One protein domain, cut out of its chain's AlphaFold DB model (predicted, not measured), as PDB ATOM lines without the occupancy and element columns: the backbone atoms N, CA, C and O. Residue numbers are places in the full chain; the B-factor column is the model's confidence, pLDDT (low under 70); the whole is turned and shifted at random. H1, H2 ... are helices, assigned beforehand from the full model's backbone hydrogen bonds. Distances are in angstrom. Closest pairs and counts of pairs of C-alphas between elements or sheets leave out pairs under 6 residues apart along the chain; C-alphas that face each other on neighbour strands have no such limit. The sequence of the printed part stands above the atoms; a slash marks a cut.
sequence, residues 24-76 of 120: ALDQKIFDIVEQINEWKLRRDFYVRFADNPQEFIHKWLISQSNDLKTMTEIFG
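AT A GLANCE: This is residues 24 to 76 of the 120 residues of an uncharacterized protein of Brugia timori (UniProt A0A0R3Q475). Two long helices meet at their ends in a sharp corner and make an open V, with the longer H1 as one arm, H2 as the other, and a short tail, residues 73 to 76, beyond the far end of H2. The arms spread away from the corner, and the space between them is empty. The printed part has 53 residues, with two named helices in the order H1, H2 and no named strand; the class is all helix. It is extended, with a radius of gyration of the C-alphas of 16.3 A, and only just flat, spanning 49 by 32 by 6 A.

IN THESE COORDINATES: Find C-alpha 24 at (143.517, 199.689, 158.594); there H1, residues 24 to 51, begins, and it runs 40.7 A to C-alpha 51 at (142.640, 183.389, 121.361). After Asn 52, look for H2, residues 53 to 72, which runs 27.9 A from its first C-alpha to C-alpha 72 at (141.646, 162.088, 145.033).

HOW THE PARTS SIT: Look at Phe 49 and Phe 56, whose C-alphas, 5.5 A apart, are the closest of the two helices. H1 and H2 only just touch, with 3 pairs of C-alphas within 8 A, and they touch only at the corner by their link. H1 touches with residues 48 to 49 alone, and H2 with residues 56 to 57 alone. Their lines stand at a steep tilt of 55 degrees, and they run opposite ways. Their centres are 22.2 A apart. In H1 and H2 every O i to N i+4 pair is within hydrogen-bond range.

THE WHOLE: The C-alphas of Leu 25 and Gly 76, the two farthest apart, are 49.5 A from each other. Residues 24 to 44, which belong to H1, stand free. The link from H1 to H2 is tight, and the printed part has no cut. The mean pLDDT of the printed part is 95.4, and no printed residue is under 70.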
ATOM      1  N   ALA A  24     144.742 199.849 159.373       96.31
ATOM      2  CA  ALA A  24     143.517 199.689 158.594       96.31
ATOM      3  C   ALA A  24     143.721 200.017 157.103       96.31
ATOM      4  O   ALA A  24     143.168 199.338 156.235       96.31
ATOM      5  N   LEU A  25     144.518 201.043 156.789       98.00
ATOM      6  CA  LEU A  25     144.893 201.366 155.412       98.00
ATOM      7  C   LEU A  25     145.777 200.277 154.793       98.00
ATOM      8  O   LEU A  25     145.540 199.917 153.640       98.00
ATOM      9  N   ASP A  26     146.723 199.716 155.543       98.06
ATOM     10  CA  ASP A  26     147.580 198.619 155.081       98.06
ATOM     11  C   ASP A  26     146.758 197.371 154.739       98.06
ATOM     12  O   ASP A  26     146.928 196.795 153.661       98.06
ATOM     13  N   GLN A  27     145.796 197.002 155.592       98.06
ATOM     14  CA  GLN A  27     144.873 195.904 155.295       98.06
ATOM     15  C   GLN A  27     144.052 196.191 154.032       98.06
ATOM     16  O   GLN A  27     143.927 195.339 153.159       98.06
ATOM     17  N   LYS A  28     143.552 197.422 153.874       98.56
ATOM     18  CA  LYS A  28     142.796 197.805 152.677       98.56
ATOM     19  C   LYS A  28     143.644 197.729 151.406       98.56
ATOM     20  O   LYS A  28     143.136 197.340 150.355       98.56
ATOM     21  N   ILE A  29     144.918 198.112 151.475       98.62
ATOM     22  CA  ILE A  29     145.856 197.970 150.355       98.62
ATOM     23  C   ILE A  29     146.031 196.489 150.017       98.62
ATOM     24  O   ILE A  29     145.931 196.131 148.843       98.62
ATOM     25  N   PHE A  30     146.236 195.636 151.024       98.56
ATOM     26  CA  PHE A  30     146.348 194.191 150.843       98.56
ATOM     27  C   PHE A  30     145.113 193.609 150.136       98.56
ATOM     28  O   PHE A  30     145.255 192.980 149.086       98.56
ATOM     29  N   ASP A  31     143.911 193.908 150.632       98.62
ATOM     30  CA  ASP A  31     142.651 193.398 150.076       98.62
ATOM     31  C   ASP A  31     142.431 193.852 148.622       98.62
ATOM     32  O   ASP A  31     141.898 193.117 147.786       98.62
ATOM     33  N   ILE A  32     142.824 195.086 148.288       98.69
ATOM     34  CA  ILE A  32     142.724 195.605 146.916       98.69
ATOM     35  C   ILE A  32     143.724 194.896 145.997       98.69
ATOM     36  O   ILE A  32     143.383 194.558 144.862       98.69
ATOM     37  N   VAL A  33     144.952 194.658 146.461       98.75
ATOM     38  CA  VAL A  33     145.971 193.940 145.684       98.75
ATOM     39  C   VAL A  33     145.535 192.498 145.417       98.75
ATOM     40  O   VAL A  33     145.685 192.020 144.291       98.75
ATOM     41  N   GLU A  34     144.949 191.822 146.405       98.56
ATOM     42  CA  GLU A  34     144.381 190.482 146.230       98.56
ATOM     43  C   GLU A  34     143.284 190.475 145.153       98.56
ATOM     44  O   GLU A  34     143.369 189.708 144.190       98.56
ATOM     45  N   GLN A  35     142.331 191.412 145.217       98.62
ATOM     46  CA  GLN A  35     141.274 191.550 144.205       98.62
ATOM     47  C   GLN A  35     141.823 191.815 142.794       98.62
ATOM     48  O   GLN A  35     141.339 191.237 141.816       98.62
ATOM     49  N   ILE A  36     142.857 192.652 142.663       98.69
ATOM     50  CA  ILE A  36     143.517 192.903 141.373       98.69
ATOM     51  C   ILE A  36     144.122 191.609 140.816       98.69
ATOM     52  O   ILE A  36     143.998 191.343 139.616       98.69
ATOM     53  N   ASN A  37     144.753 190.795 141.664       98.56
ATOM     54  CA  ASN A  37     145.330 189.519 141.247       98.56
ATOM     55  C   ASN A  37     144.252 188.533 140.785       98.56
ATOM     56  O   ASN A  37     144.414 187.910 139.732       98.56
ATOM     57  N   GLU A  38     143.123 188.446 141.493       98.44
ATOM     58  CA  GLU A  38     141.988 187.628 141.059       98.44
ATOM     59  C   GLU A  38     141.435 188.076 139.701       98.44
ATOM     60  O   GLU A  38     141.192 187.254 138.812       98.44
ATOM     61  N   TRP A  39     141.241 189.382 139.505       98.56
ATOM     62  CA  TRP A  39     140.739 189.916 138.238       98.56
ATOM     63  C   TRP A  39     141.720 189.695 137.098       98.56
ATOM     64  O   TRP A  39     141.304 189.335 135.995       98.56
ATOM     65  N   LYS A  40     143.021 189.855 137.355       98.56
ATOM     66  CA  LYS A  40     144.065 189.536 136.383       98.56
ATOM     67  C   LYS A  40     144.012 188.061 135.995       98.56
ATOM     68  O   LYS A  40     144.045 187.770 134.801       98.56
ATOM     69  N   LEU A  41     143.878 187.153 136.962       98.19
ATOM     70  CA  LEU A  41     143.764 185.718 136.703       98.19
ATOM     71  C   LEU A  41     142.543 185.403 135.825       98.19
ATOM     72  O   LEU A  41     142.684 184.738 134.799       98.19
ATOM     73  N   ARG A  42     141.361 185.933 136.175       98.38
ATOM     74  CA  ARG A  42     140.126 185.748 135.389       98.38
ATOM     75  C   ARG A  42     140.272 186.306 133.976       98.38
ATOM     76  O   ARG A  42     139.934 185.633 133.007       98.38
ATOM     77  N   ARG A  43     140.806 187.520 133.836       98.56
ATOM     78  CA  ARG A  43     141.046 188.139 132.529       98.56
ATOM     79  C   ARG A  43     141.988 187.287 131.684       98.56
ATOM     80  O   ARG A  43     141.672 187.008 130.535       98.56
ATOM     81  N   ASP A  44     143.123 186.875 132.241       98.25
ATOM     82  CA  ASP A  44     144.120 186.086 131.517       98.25
ATOM     83  C   ASP A  44     143.546 184.717 131.096       98.25
ATOM     84  O   ASP A  44     143.841 184.250 129.996       98.25
ATOM     85  N   PHE A  45     142.666 184.115 131.905       98.12
ATOM     86  CA  PHE A  45     141.903 182.916 131.535       98.12
ATOM     87  C   PHE A  45     141.025 183.160 130.300       98.12
ATOM     88  O   PHE A  45     141.160 182.455 129.299       98.12
ATOM     89  N   TYR A  46     140.165 184.184 130.330       98.25
ATOM     90  CA  TYR A  46     139.243 184.458 129.222       98.25
ATOM     91  C   TYR A  46     139.958 184.911 127.948       98.25
ATOM     92  O   TYR A  46     139.533 184.546 126.855       98.25
ATOM     93  N   VAL A  47     141.062 185.655 128.068       98.44
ATOM     94  CA  VAL A  47     141.887 186.050 126.917       98.44
ATOM     95  C   VAL A  47     142.484 184.819 126.235       98.44
ATOM     96  O   VAL A  47     142.375 184.692 125.020       98.44
ATOM     97  N   ARG A  48     143.057 183.879 126.998       97.62
ATOM     98  CA  ARG A  48     143.605 182.630 126.437       97.62
ATOM     99  C   ARG A  48     142.526 181.752 125.805       97.62
ATOM    100  O   ARG A  48     142.777 181.140 124.773       97.62
ATOM    101  N   PHE A  49     141.338 181.699 126.409       98.12
ATOM    102  CA  PHE A  49     140.194 181.002 125.827       98.12
ATOM    103  C   PHE A  49     139.777 181.625 124.490       98.12
ATOM    104  O   PHE A  49     139.539 180.903 123.529       98.12
ATOM    105  N   ALA A  50     139.688 182.954 124.418       98.44
ATOM    106  CA  ALA A  50     139.251 183.653 123.213       98.44
ATOM    107  C   ALA A  50     140.262 183.559 122.054       98.44
ATOM    108  O   ALA A  50     139.841 183.543 120.901       98.44
ATOM    109  N   ASP A  51     141.562 183.488 122.356       98.19
ATOM    110  CA  ASP A  51     142.640 183.389 121.361       98.19
ATOM    111  C   ASP A  51     142.615 182.055 120.593       98.19
ATOM    112  O   ASP A  51     142.654 182.034 119.364       98.19
ATOM    113  N   ASN A  52     142.479 180.929 121.306       97.94
ATOM    114  CA  ASN A  52     142.320 179.607 120.697       97.94
ATOM    115  C   ASN A  52     141.426 178.698 121.564       97.94
ATOM    116  O   ASN A  52     141.937 177.918 122.376       97.94
ATOM    117  N   PRO A  53     140.091 178.749 121.399       98.19
ATOM    118  CA  PRO A  53     139.166 178.068 122.305       98.19
ATOM    119  C   PRO A  53     139.296 176.546 122.259       98.19
ATOM    120  O   PRO A  53     139.178 175.894 123.295       98.19
ATOM    121  N   GLN A  54     139.576 175.961 121.089       98.31
ATOM    122  CA  GLN A  54     139.703 174.510 120.948       98.31
ATOM    123  C   GLN A  54     140.914 173.981 121.725       98.31
ATOM    124  O   GLN A  54     140.785 173.067 122.542       98.31
ATOM    125  N   GLU A  55     142.093 174.560 121.486       98.00
ATOM    126  CA  GLU A  55     143.315 174.142 122.171       98.00
ATOM    127  C   GLU A  55     143.252 174.469 123.667       98.00
ATOM    128  O   GLU A  55     143.689 173.665 124.495       98.00
ATOM    129  N   PHE A  56     142.667 175.616 124.021       98.44
ATOM    130  CA  PHE A  56     142.460 176.003 125.409       98.44
ATOM    131  C   PHE A  56     141.598 174.984 126.153       98.44
ATOM    132  O   PHE A  56     142.026 174.501 127.198       98.44
ATOM    133  N   ILE A  57     140.423 174.619 125.622       98.31
ATOM    134  CA  ILE A  57     139.531 173.637 126.258       98.31
ATOM    135  C   ILE A  57     140.246 172.295 126.415       98.31
ATOM    136  O   ILE A  57     140.182 171.698 127.486       98.31
ATOM    137  N   HIS A  58     140.965 171.837 125.390       97.50
ATOM    138  CA  HIS A  58     141.715 170.584 125.460       97.50
ATOM    139  C   HIS A  58     142.756 170.599 126.593       97.50
ATOM    140  O   HIS A  58     142.763 169.712 127.445       97.50
ATOM    141  N   LYS A  59     143.599 171.640 126.656       97.12
ATOM    142  CA  LYS A  59     144.584 171.803 127.741       97.12
ATOM    143  C   LYS A  59     143.913 171.961 129.103       97.12
ATOM    144  O   LYS A  59     144.424 171.451 130.097       97.12
ATOM    145  N   TRP A  60     142.775 172.648 129.149       97.19
ATOM    146  CA  TRP A  60     142.033 172.879 130.378       97.19
ATOM    147  C   TRP A  60     141.455 171.586 130.952       97.19
ATOM    148  O   TRP A  60     141.625 171.321 132.138       97.19
ATOM    149  N   LEU A  61     140.870 170.733 130.109       96.19
ATOM    150  CA  LEU A  61     140.385 169.412 130.515       96.19
ATOM    151  C   LEU A  61     141.515 168.528 131.057       96.19
ATOM    152  O   LEU A  61     141.334 167.882 132.085       96.19
ATOM    153  N   ILE A  62     142.688 168.540 130.414       93.62
ATOM    154  CA  ILE A  62     143.867 167.812 130.905       93.62
ATOM    155  C   ILE A  62     144.295 168.336 132.282       93.62
ATOM    156  O   ILE A  62     144.500 167.540 133.195       93.62
ATOM    157  N   SER A  63     144.395 169.661 132.450       95.44
ATOM    158  CA  SER A  63     144.749 170.274 133.739       95.44
ATOM    159  C   SER A  63     143.779 169.847 134.835       95.44
ATOM    160  O   SER A  63     144.207 169.328 135.857       95.44
ATOM    161  N   GLN A  64     142.473 169.984 134.597       95.56
ATOM    162  CA  GLN A  64     141.446 169.652 135.584       95.56
ATOM    163  C   GLN A  64     141.388 168.156 135.903       95.56
ATOM    164  O   GLN A  64     141.154 167.784 137.051       95.56
ATOM    165  N   SER A  65     141.641 167.286 134.920       91.00
ATOM    166  CA  SER A  65     141.770 165.847 135.162       91.00
ATOM    167  C   SER A  65     142.961 165.535 136.074       91.00
ATOM    168  O   SER A  65     142.820 164.749 137.010       91.00
ATOM    169  N   ASN A  66     144.108 166.182 135.849       89.50
ATOM    170  CA  ASN A  66     145.295 166.011 136.686       89.50
ATOM    171  C   ASN A  66     145.081 166.557 138.103       89.50
ATOM    172  O   ASN A  66     145.389 165.853 139.063       89.50
ATOM    173  N   ASP A  67     144.497 167.751 138.235       92.81
ATOM    174  CA  ASP A  67     144.175 168.358 139.532       92.81
ATOM    175  C   ASP A  67     143.260 167.429 140.349       92.81
ATOM    176  O   ASP A  67     143.517 167.154 141.523       92.81
ATOM    177  N   LEU A  68     142.233 166.857 139.706       90.19
ATOM    178  CA  LEU A  68     141.327 165.898 140.336       90.19
ATOM    179  C   LEU A  68     142.042 164.609 140.763       90.19
ATOM    180  O   LEU A  68     141.821 164.142 141.880       90.19
ATOM    181  N   LYS A  69     142.906 164.038 139.911       88.25
ATOM    182  CA  LYS A  69     143.729 162.862 140.261       88.25
ATOM    183  C   LYS A  69     144.601 163.145 141.490       88.25
ATOM    184  O   LYS A  69     144.640 162.328 142.405       88.25
ATOM    185  N   THR A  70     145.235 164.319 141.559       89.44
ATOM    186  CA  THR A  70     146.038 164.733 142.722       89.44
ATOM    187  C   THR A  70     145.198 164.874 143.990       89.44
ATOM    188  O   THR A  70     145.618 164.402 145.041       89.44
ATOM    189  N   MET A  71     144.007 165.474 143.911       92.44
ATOM    190  CA  MET A  71     143.126 165.646 145.074       92.44
ATOM    191  C   MET A  71     142.514 164.337 145.585       92.44
ATOM    192  O   MET A  71     142.166 164.245 146.760       92.44
ATOM    193  N   THR A  72     142.328 163.351 144.708       89.94
ATOM    194  CA  THR A  72     141.646 162.088 145.033       89.94
ATOM    195  C   THR A  72     142.601 160.942 145.343       89.94
ATOM    196  O   THR A  72     142.133 159.856 145.676       89.94
ATOM    197  N   GLU A  73     143.915 161.158 145.213       85.12
ATOM    198  CA  GLU A  73     144.939 160.107 145.311       85.12
ATOM    199  C   GLU A  73     144.655 158.913 144.379       85.12
ATOM    200  O   GLU A  73     145.103 157.790 144.610       85.12
ATOM    201  N   ILE A  74     143.895 159.138 143.302       79.44
ATOM    202  CA  ILE A  74     143.655 158.119 142.286       79.44
ATOM    203  C   ILE A  74     144.921 158.028 141.440       79.44
ATOM    204  O   ILE A  74     145.227 158.906 140.631       79.44
ATOM    205  N   PHE A  75     145.669 156.950 141.653       77.12
ATOM    206  CA  PHE A  75     146.855 156.626 140.875       77.12
ATOM    207  C   PHE A  75     146.479 155.857 139.607       77.12
ATOM    208  O   PHE A  75     145.557 155.043 139.609       77.12
ATOM    209  N   GLY A  76     147.249 156.083 138.544       74.88
ATOM    210  CA  GLY A  76     147.058 155.420 137.256       74.88
ATOM    211  C   GLY A  76     146.249 156.251 136.267       74.88
ATOM    212  O   GLY A  76     145.568 157.222 136.610       74.88
TER     213      GLY A  76